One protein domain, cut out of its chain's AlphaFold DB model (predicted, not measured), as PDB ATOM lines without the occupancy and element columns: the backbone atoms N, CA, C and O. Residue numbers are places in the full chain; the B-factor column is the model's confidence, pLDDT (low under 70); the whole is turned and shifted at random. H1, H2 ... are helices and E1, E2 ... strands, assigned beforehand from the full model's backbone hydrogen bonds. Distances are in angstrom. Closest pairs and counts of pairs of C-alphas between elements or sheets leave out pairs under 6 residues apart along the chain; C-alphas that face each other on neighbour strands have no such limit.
ATOM      1  N   ASP A  75     -38.788 -63.538 -28.882       74.94
ATOM      2  CA  ASP A  75     -39.345 -64.890 -28.779       74.94
ATOM      3  C   ASP A  75     -39.060 -65.535 -27.418       74.94
ATOM      4  O   ASP A  75     -39.873 -66.327 -26.935       74.94
ATOM      5  N   GLU A  76     -37.947 -65.169 -26.776       68.19
ATOM      6  CA  GLU A  76     -37.650 -65.529 -25.381       68.19
ATOM      7  C   GLU A  76     -38.588 -64.846 -24.371       68.19
ATOM      8  O   GLU A  76     -38.799 -65.357 -23.271       68.19
ATOM      9  N   THR A  77     -39.153 -63.687 -24.724       65.69
ATOM     10  CA  THR A  77     -39.994 -62.874 -23.827       65.69
ATOM     11  C   THR A  77     -41.495 -63.045 -24.035       65.69
ATOM     12  O   THR A  77     -42.273 -62.680 -23.152       65.69
ATOM     13  N   LEU A  78     -41.916 -63.596 -25.176       72.31
ATOM     14  CA  LEU A  78     -43.320 -63.844 -25.496       72.31
ATOM     15  C   LEU A  78     -43.812 -65.124 -24.803       72.31
ATOM     16  O   LEU A  78     -43.196 -66.187 -24.909       72.31
ATOM     17  N   ILE A  79     -44.961 -65.054 -24.119       67.19
ATOM     18  CA  ILE A  79     -45.576 -66.258 -23.540       67.19
ATOM     19  C   ILE A  79     -46.060 -67.163 -24.668       67.19
ATOM     20  O   ILE A  79     -46.977 -66.819 -25.413       67.19
ATOM     21  N   LYS A  80     -45.538 -68.387 -24.711       71.81
ATOM     22  CA  LYS A  80     -46.116 -69.468 -25.512       71.81
ATOM     23  C   LYS A  80     -47.156 -70.194 -24.662       71.81
ATOM     24  O   LYS A  80     -46.807 -70.985 -23.792       71.81
ATOM     25  N   SER A  81     -48.433 -69.893 -24.886       72.00
ATOM     26  CA  SER A  81     -49.567 -70.552 -24.228       72.00
ATOM     27  C   SER A  81     -50.510 -71.137 -25.275       72.00
ATOM     28  O   SER A  81     -50.839 -70.469 -26.253       72.00
ATOM     29  N   SER A  82     -50.960 -72.373 -25.059       77.12
ATOM     30  CA  SER A  82     -52.014 -73.019 -25.855       77.12
ATOM     31  C   SER A  82     -53.424 -72.717 -25.343       77.12
ATOM     32  O   SER A  82     -54.403 -73.092 -25.984       77.12
ATOM     33  N   GLU A  83     -53.537 -72.061 -24.187       83.56
ATOM     34  CA  GLU A  83     -54.820 -71.672 -23.606       83.56
ATOM     35  C   GLU A  83     -55.406 -70.437 -24.304       83.56
ATOM     36  O   GLU A  83     -54.646 -69.552 -24.714       83.56
ATOM     37  N   PRO A  84     -56.745 -70.315 -24.382       85.19
ATOM     38  CA  PRO A  84     -57.391 -69.107 -24.876       85.19
ATOM     39  C   PRO A  84     -56.912 -67.869 -24.111       85.19
ATOM     40  O   PRO A  84     -57.009 -67.801 -22.884       85.19
ATOM     41  N   VAL A  85     -56.427 -66.867 -24.844       86.75
ATOM     42  CA  VAL A  85     -55.958 -65.600 -24.277       86.75
ATOM     43  C   VAL A  85     -56.894 -64.470 -24.697       86.75
ATOM     44  O   VAL A  85     -57.365 -64.414 -25.833       86.75
ATOM     45  N   THR A  86     -57.180 -63.554 -23.773       91.44
ATOM     46  CA  THR A  86     -57.862 -62.293 -24.090       91.44
ATOM     47  C   THR A  86     -56.812 -61.199 -24.170       91.44
ATOM     48  O   THR A  86     -56.142 -60.918 -23.174       91.44
ATOM     49  N   ILE A  87     -56.674 -60.582 -25.343       92.56
ATOM     50  CA  ILE A  87     -55.699 -59.516 -25.581       92.56
ATOM     51  C   ILE A  87     -56.369 -58.146 -25.610       92.56
ATOM     52  O   ILE A  87     -57.457 -57.980 -26.163       92.56
ATOM     53  N   ALA A  88     -55.693 -57.152 -25.043       94.56
ATOM     54  CA  ALA A  88     -55.942 -55.752 -25.345       94.56
ATOM     55  C   ALA A  88     -54.919 -55.303 -26.388       94.56
ATOM     56  O   ALA A  88     -53.728 -55.576 -26.247       94.56
ATOM     57  N   VAL A  89     -55.389 -54.611 -27.423       95.12
ATOM     58  CA  VAL A  89     -54.539 -54.078 -28.489       95.12
ATOM     59  C   VAL A  89     -54.663 -52.567 -28.489       95.12
ATOM     60  O   VAL A  89     -55.769 -52.035 -28.574       95.12
ATOM     61  N   ASP A  90     -53.526 -51.886 -28.431       95.62
ATOM     62  CA  ASP A  90     -53.446 -50.442 -28.623       95.62
ATOM     63  C   ASP A  90     -52.313 -50.102 -29.599       95.62
ATOM     64  O   ASP A  90     -51.434 -50.920 -29.889       95.62
ATOM     65  N   SER A  91     -52.350 -48.898 -30.159       93.69
ATOM     66  CA  SER A  91     -51.321 -48.418 -31.073       93.69
ATOM     67  C   SER A  91     -50.724 -47.102 -30.603       93.69
ATOM     68  O   SER A  91     -51.447 -46.158 -30.300       93.69
ATOM     69  N   THR A  92     -49.398 -47.005 -30.639       90.69
ATOM     70  CA  THR A  92     -48.659 -45.777 -30.347       90.69
ATOM     71  C   THR A  92     -47.929 -45.264 -31.582       90.69
ATOM     72  O   THR A  92     -47.438 -46.028 -32.416       90.69
ATOM     73  N   GLY A  93     -47.881 -43.942 -31.734       91.69
ATOM     74  CA  GLY A  93     -47.160 -43.271 -32.808       91.69
ATOM     75  C   GLY A  93     -45.824 -42.740 -32.307       91.69
ATOM     76  O   GLY A  93     -45.787 -41.819 -31.496       91.69
ATOM     77  N   ILE A  94     -44.725 -43.265 -32.838       89.25
ATOM     78  CA  ILE A  94     -43.374 -42.780 -32.561       89.25
ATOM     79  C   ILE A  94     -42.936 -41.892 -33.720       89.25
ATOM     80  O   ILE A  94     -42.942 -42.287 -34.884       89.25
ATOM     81  N   LYS A  95     -42.531 -40.662 -33.421       85.75
ATOM     82  CA  LYS A  95     -41.963 -39.761 -34.426       85.75
ATOM     83  C   LYS A  95     -40.545 -40.228 -34.769       85.75
ATOM     84  O   LYS A  95     -39.690 -40.268 -33.892       85.75
ATOM     85  N   ALA A  96     -40.285 -40.541 -36.037       81.19
ATOM     86  CA  ALA A  96     -39.009 -41.134 -36.454       81.19
ATOM     87  C   ALA A  96     -37.817 -40.165 -36.328       81.19
ATOM     88  O   ALA A  96     -36.679 -40.586 -36.152       81.19
ATOM     89  N   GLN A  97     -38.071 -38.858 -36.422       76.19
ATOM     90  CA  GLN A  97     -37.054 -37.819 -36.296       76.19
ATOM     91  C   GLN A  97     -37.564 -36.669 -35.441       76.19
ATOM     92  O   GLN A  97     -38.631 -36.114 -35.718       76.19
ATOM     93  N   ASP A  98     -36.761 -36.233 -34.473       66.00
ATOM     94  CA  ASP A  98     -37.072 -35.064 -33.656       66.00
ATOM     95  C   ASP A  98     -36.115 -33.891 -33.911       66.00
ATOM     96  O   ASP A  98     -35.323 -33.488 -33.072       66.00
ATOM     97  N   GLY A  99     -36.170 -33.342 -35.129       68.31
ATOM     98  CA  GLY A  99     -35.353 -32.193 -35.553       68.31
ATOM     99  C   GLY A  99     -36.045 -30.833 -35.406       68.31
ATOM    100  O   GLY A  99     -35.847 -29.958 -36.248       68.31
ATOM    101  N   GLY A 100     -36.981 -30.679 -34.459       71.88
ATOM    102  CA  GLY A 100     -37.722 -29.419 -34.256       71.88
ATOM    103  C   GLY A 100     -38.570 -28.954 -35.457       71.88
ATOM    104  O   GLY A 100     -39.066 -27.833 -35.482       71.88
ATOM    105  N   GLY A 101     -38.736 -29.804 -36.477       78.81
ATOM    106  CA  GLY A 101     -39.428 -29.466 -37.722       78.81
ATOM    107  C   GLY A 101     -38.624 -28.603 -38.700       78.81
ATOM    108  O   GLY A 101     -39.192 -28.201 -39.711       78.81
ATOM    109  N   TRP A 102     -37.332 -28.345 -38.451       83.81
ATOM    110  CA  TRP A 102     -36.483 -27.534 -39.337       83.81
ATOM    111  C   TRP A 102     -36.484 -28.052 -40.779       83.81
ATOM    112  O   TRP A 102     -36.744 -27.300 -41.716       83.81
ATOM    113  N   MET A 103     -36.292 -29.363 -40.951       82.38
ATOM    114  CA  MET A 103     -36.286 -30.005 -42.267       82.38
ATOM    115  C   MET A 103     -37.636 -29.858 -42.988       82.38
ATOM    116  O   MET A 103     -37.673 -29.550 -44.174       82.38
ATOM    117  N   THR A 104     -38.752 -29.983 -42.265       83.25
ATOM    118  CA  THR A 104     -40.095 -29.745 -42.818       83.25
ATOM    119  C   THR A 104     -40.314 -28.275 -43.181       83.25
ATOM    120  O   THR A 104     -40.965 -27.991 -44.180       83.25
ATOM    121  N   ARG A 105     -39.775 -27.330 -42.401       85.25
ATOM    122  CA  ARG A 105     -39.938 -25.889 -42.642       85.25
ATOM    123  C   ARG A 105     -39.172 -25.419 -43.877       85.25
ATOM    124  O   ARG A 105     -39.741 -24.707 -44.693       85.25
ATOM    125  N   ILE A 106     -37.902 -25.804 -43.997       90.50
ATOM    126  CA  ILE A 106     -37.024 -25.342 -45.081       90.50
ATOM    127  C   ILE A 106     -37.243 -26.164 -46.350       90.50
ATOM    128  O   ILE A 106     -37.420 -25.611 -47.429       90.50
ATOM    129  N   TRP A 107     -37.281 -27.488 -46.215       86.38
ATOM    130  CA  TRP A 107     -37.234 -28.407 -47.352       86.38
ATOM    131  C   TRP A 107     -38.585 -29.058 -47.664       86.38
ATOM    132  O   TRP A 107     -38.660 -29.916 -48.536       86.38
ATOM    133  N   ARG A 108     -39.661 -28.691 -46.945       86.31
ATOM    134  CA  ARG A 108     -41.024 -29.250 -47.101       86.31
ATOM    135  C   ARG A 108     -41.095 -30.784 -47.039       86.31
ATOM    136  O   ARG A 108     -42.059 -31.387 -47.505       86.31
ATOM    137  N   VAL A 109     -40.107 -31.419 -46.408       86.06
ATOM    138  CA  VAL A 109     -40.065 -32.873 -46.215       86.06
ATOM    139  C   VAL A 109     -41.125 -33.287 -45.191       86.06
ATOM    140  O   VAL A 109     -41.215 -32.711 -44.097       86.06
ATOM    141  N   ARG A 110     -41.937 -34.296 -45.537       82.06
ATOM    142  CA  ARG A 110     -42.961 -34.857 -44.642       82.06
ATOM    143  C   ARG A 110     -42.306 -35.510 -43.424       82.06
ATOM    144  O   ARG A 110     -41.287 -36.183 -43.537       82.06
ATOM    145  N   LYS A 111     -42.917 -35.331 -42.252       83.94
ATOM    146  CA  LYS A 111     -42.473 -35.997 -41.022       83.94
ATOM    147  C   LYS A 111     -42.788 -37.490 -41.108       83.94
ATOM    148  O   LYS A 111     -43.932 -37.856 -41.364       83.94
ATOM    149  N   GLY A 112     -41.777 -38.321 -40.873       85.50
ATOM    150  CA  GLY A 112     -41.946 -39.763 -40.731       85.50
ATOM    151  C   GLY A 112     -42.457 -40.134 -39.340       85.50
ATOM    152  O   GLY A 112     -41.992 -39.589 -38.333       85.50
ATOM    153  N   TYR A 113     -43.386 -41.083 -39.294       89.56
ATOM    154  CA  TYR A 113     -43.900 -41.690 -38.070       89.56
ATOM    155  C   TYR A 113     -43.831 -43.208 -38.200       89.56
ATOM    156  O   TYR A 113     -44.131 -43.752 -39.261       89.56
ATOM    157  N   LEU A 114     -43.459 -43.873 -37.114       90.62
ATOM    158  CA  LEU A 114     -43.582 -45.309 -36.934       90.62
ATOM    159  C   LEU A 114     -44.825 -45.564 -36.082       90.62
ATOM    160  O   LEU A 114     -44.912 -45.064 -34.960       90.62
ATOM    161  N   LYS A 115     -45.790 -46.317 -36.610       93.75
ATOM    162  CA  LYS A 115     -46.949 -46.763 -35.834       93.75
ATOM    163  C   LYS A 115     -46.646 -48.144 -35.270       93.75
ATOM    164  O   LYS A 115     -46.478 -49.092 -36.029       93.75
ATOM    165  N   LEU A 116     -46.549 -48.227 -33.953       92.12
ATOM    166  CA  LEU A 116     -46.307 -49.462 -33.226       92.12
ATOM    167  C   LEU A 116     -47.643 -49.970 -32.683       92.12
ATOM    168  O   LEU A 116     -48.310 -49.257 -31.939       92.12
ATOM    169  N   HIS A 117     -48.026 -51.182 -33.067       92.50
ATOM    170  CA  HIS A 117     -49.161 -51.895 -32.491       92.50
ATOM    171  C   HIS A 117     -48.633 -52.833 -31.411       92.50
ATOM    172  O   HIS A 117     -47.705 -53.593 -31.678       92.50
ATOM    173  N   VAL A 118     -49.195 -52.758 -30.209       90.69
ATOM    174  CA  VAL A 118     -48.810 -53.617 -29.086       90.69
ATOM    175  C   VAL A 118     -50.048 -54.364 -28.621       90.69
ATOM    176  O   VAL A 118     -51.080 -53.749 -28.348       90.69
ATOM    177  N   ALA A 119     -49.934 -55.686 -28.545       90.56
ATOM    178  CA  ALA A 119     -50.918 -56.546 -27.917       90.56
ATOM    179  C   ALA A 119     -50.390 -56.986 -26.550       90.56
ATOM    180  O   ALA A 119     -49.213 -57.316 -26.400       90.56
ATOM    181  N   VAL A 120     -51.257 -56.957 -25.543       89.88
ATOM    182  CA  VAL A 120     -50.943 -57.448 -24.201       89.88
ATOM    183  C   VAL A 120     -52.041 -58.377 -23.716       89.88
ATOM    184  O   VAL A 120     -53.230 -58.092 -23.886       89.88
ATOM    185  N   ASP A 121     -51.657 -59.470 -23.071       89.94
ATOM    186  CA  ASP A 121     -52.592 -60.312 -22.333       89.94
ATOM    187  C   ASP A 121     -53.165 -59.496 -21.164       89.94
ATOM    188  O   ASP A 121     -52.444 -58.970 -20.307       89.94
ATOM    189  N   VAL A 122     -54.492 -59.373 -21.124       91.56
ATOM    190  CA  VAL A 122     -55.195 -58.540 -20.141       91.56
ATOM    191  C   VAL A 122     -54.978 -59.039 -18.710       91.56
ATOM    192  O   VAL A 122     -55.004 -58.228 -17.778       91.56
ATOM    193  N   ARG A 123     -54.749 -60.338 -18.517       89.12
ATOM    194  CA  ARG A 123     -54.586 -60.973 -17.208       89.12
ATOM    195  C   ARG A 123     -53.136 -60.931 -16.739       89.12
ATOM    196  O   ARG A 123     -52.887 -60.511 -15.612       89.12
ATOM    197  N   THR A 124     -52.194 -61.349 -17.581       87.19
ATOM    198  CA  THR A 124     -50.769 -61.447 -17.198       87.19
ATOM    199  C   THR A 124     -49.998 -60.142 -17.388       87.19
ATOM    200  O   THR A 124     -48.933 -59.979 -16.797       87.19
ATOM    201  N   LYS A 125     -50.537 -59.200 -18.177       87.19
ATOM    202  CA  LYS A 125     -49.885 -57.941 -18.587       87.19
ATOM    203  C   LYS A 125     -48.609 -58.140 -19.408       87.19
ATOM    204  O   LYS A 125     -47.838 -57.195 -19.562       87.19
ATOM    205  N   GLN A 126     -48.392 -59.342 -19.931       84.62
ATOM    206  CA  GLN A 126     -47.255 -59.640 -20.793       84.62
ATOM    207  C   GLN A 126     -47.594 -59.328 -22.252       84.62
ATOM    208  O   GLN A 126     -48.762 -59.354 -22.649       84.62
ATOM    209  N   VAL A 127     -46.564 -58.983 -23.022       84.94
ATOM    210  CA  VAL A 127     -46.678 -58.762 -24.468       84.94
ATOM    211  C   VAL A 127     -46.897 -60.112 -25.154       84.94
ATOM    212  O   VAL A 127     -46.335 -61.120 -24.719       84.94
ATOM    213  N   VAL A 128     -47.739 -60.119 -26.185       81.50
ATOM    214  CA  VAL A 128     -48.145 -61.293 -26.977       81.50
ATOM    215  C   VAL A 128     -47.999 -61.023 -28.463       81.50
ATOM    216  O   VAL A 128     -48.156 -59.847 -28.865       81.50
TER     217      VAL A 128
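What this domain is: This is residues 75 to 128 of the 128 residues of the protein "Transposase ISC1058" of Conexivisphaera calida (UniProt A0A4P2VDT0). A long narrow ribbon of two antiparallel strands, E1 and E2, ends in a loop that holds the short helix H1; at the other end lie both tails. The 54 printed residues run E1, H1, E2, under half of them in named elements, class mixed. The whole is extended, radius of gyration of the C-alphas 17.6 A, a rod spanning 54 by 21 by 13 A.

How they stand to each other: Look first at E1, residues 87 to 95, and E2, residues 113 to 121, antiparallel at 159 degrees. C-alphas 91 and 117 face each other at 4.3 A; N 92 and O 116 are 2.8 A apart, within hydrogen-bond range. A short link leads from E1 to H1, residues 102 to 107, and a tight link from H1 to E2. In H1 every O i to N i+4 pair is within hydrogen-bond range.

Where its parts are: Find C-alpha 87 at (-55.699, -59.516, -25.581); from there E1 runs 25.6 A. H1 covers 8.1 A. E2 runs 25.9 A to C-alpha 121 at (-52.592, -60.312, -22.333).

The domain as a whole: The C-alphas farthest apart, Glu 83 and Ile 106, are 54.1 A apart. The printed part has no cut; no link is long. Residues 76 to 77, 79 and 98 to 99 have pLDDT under 70.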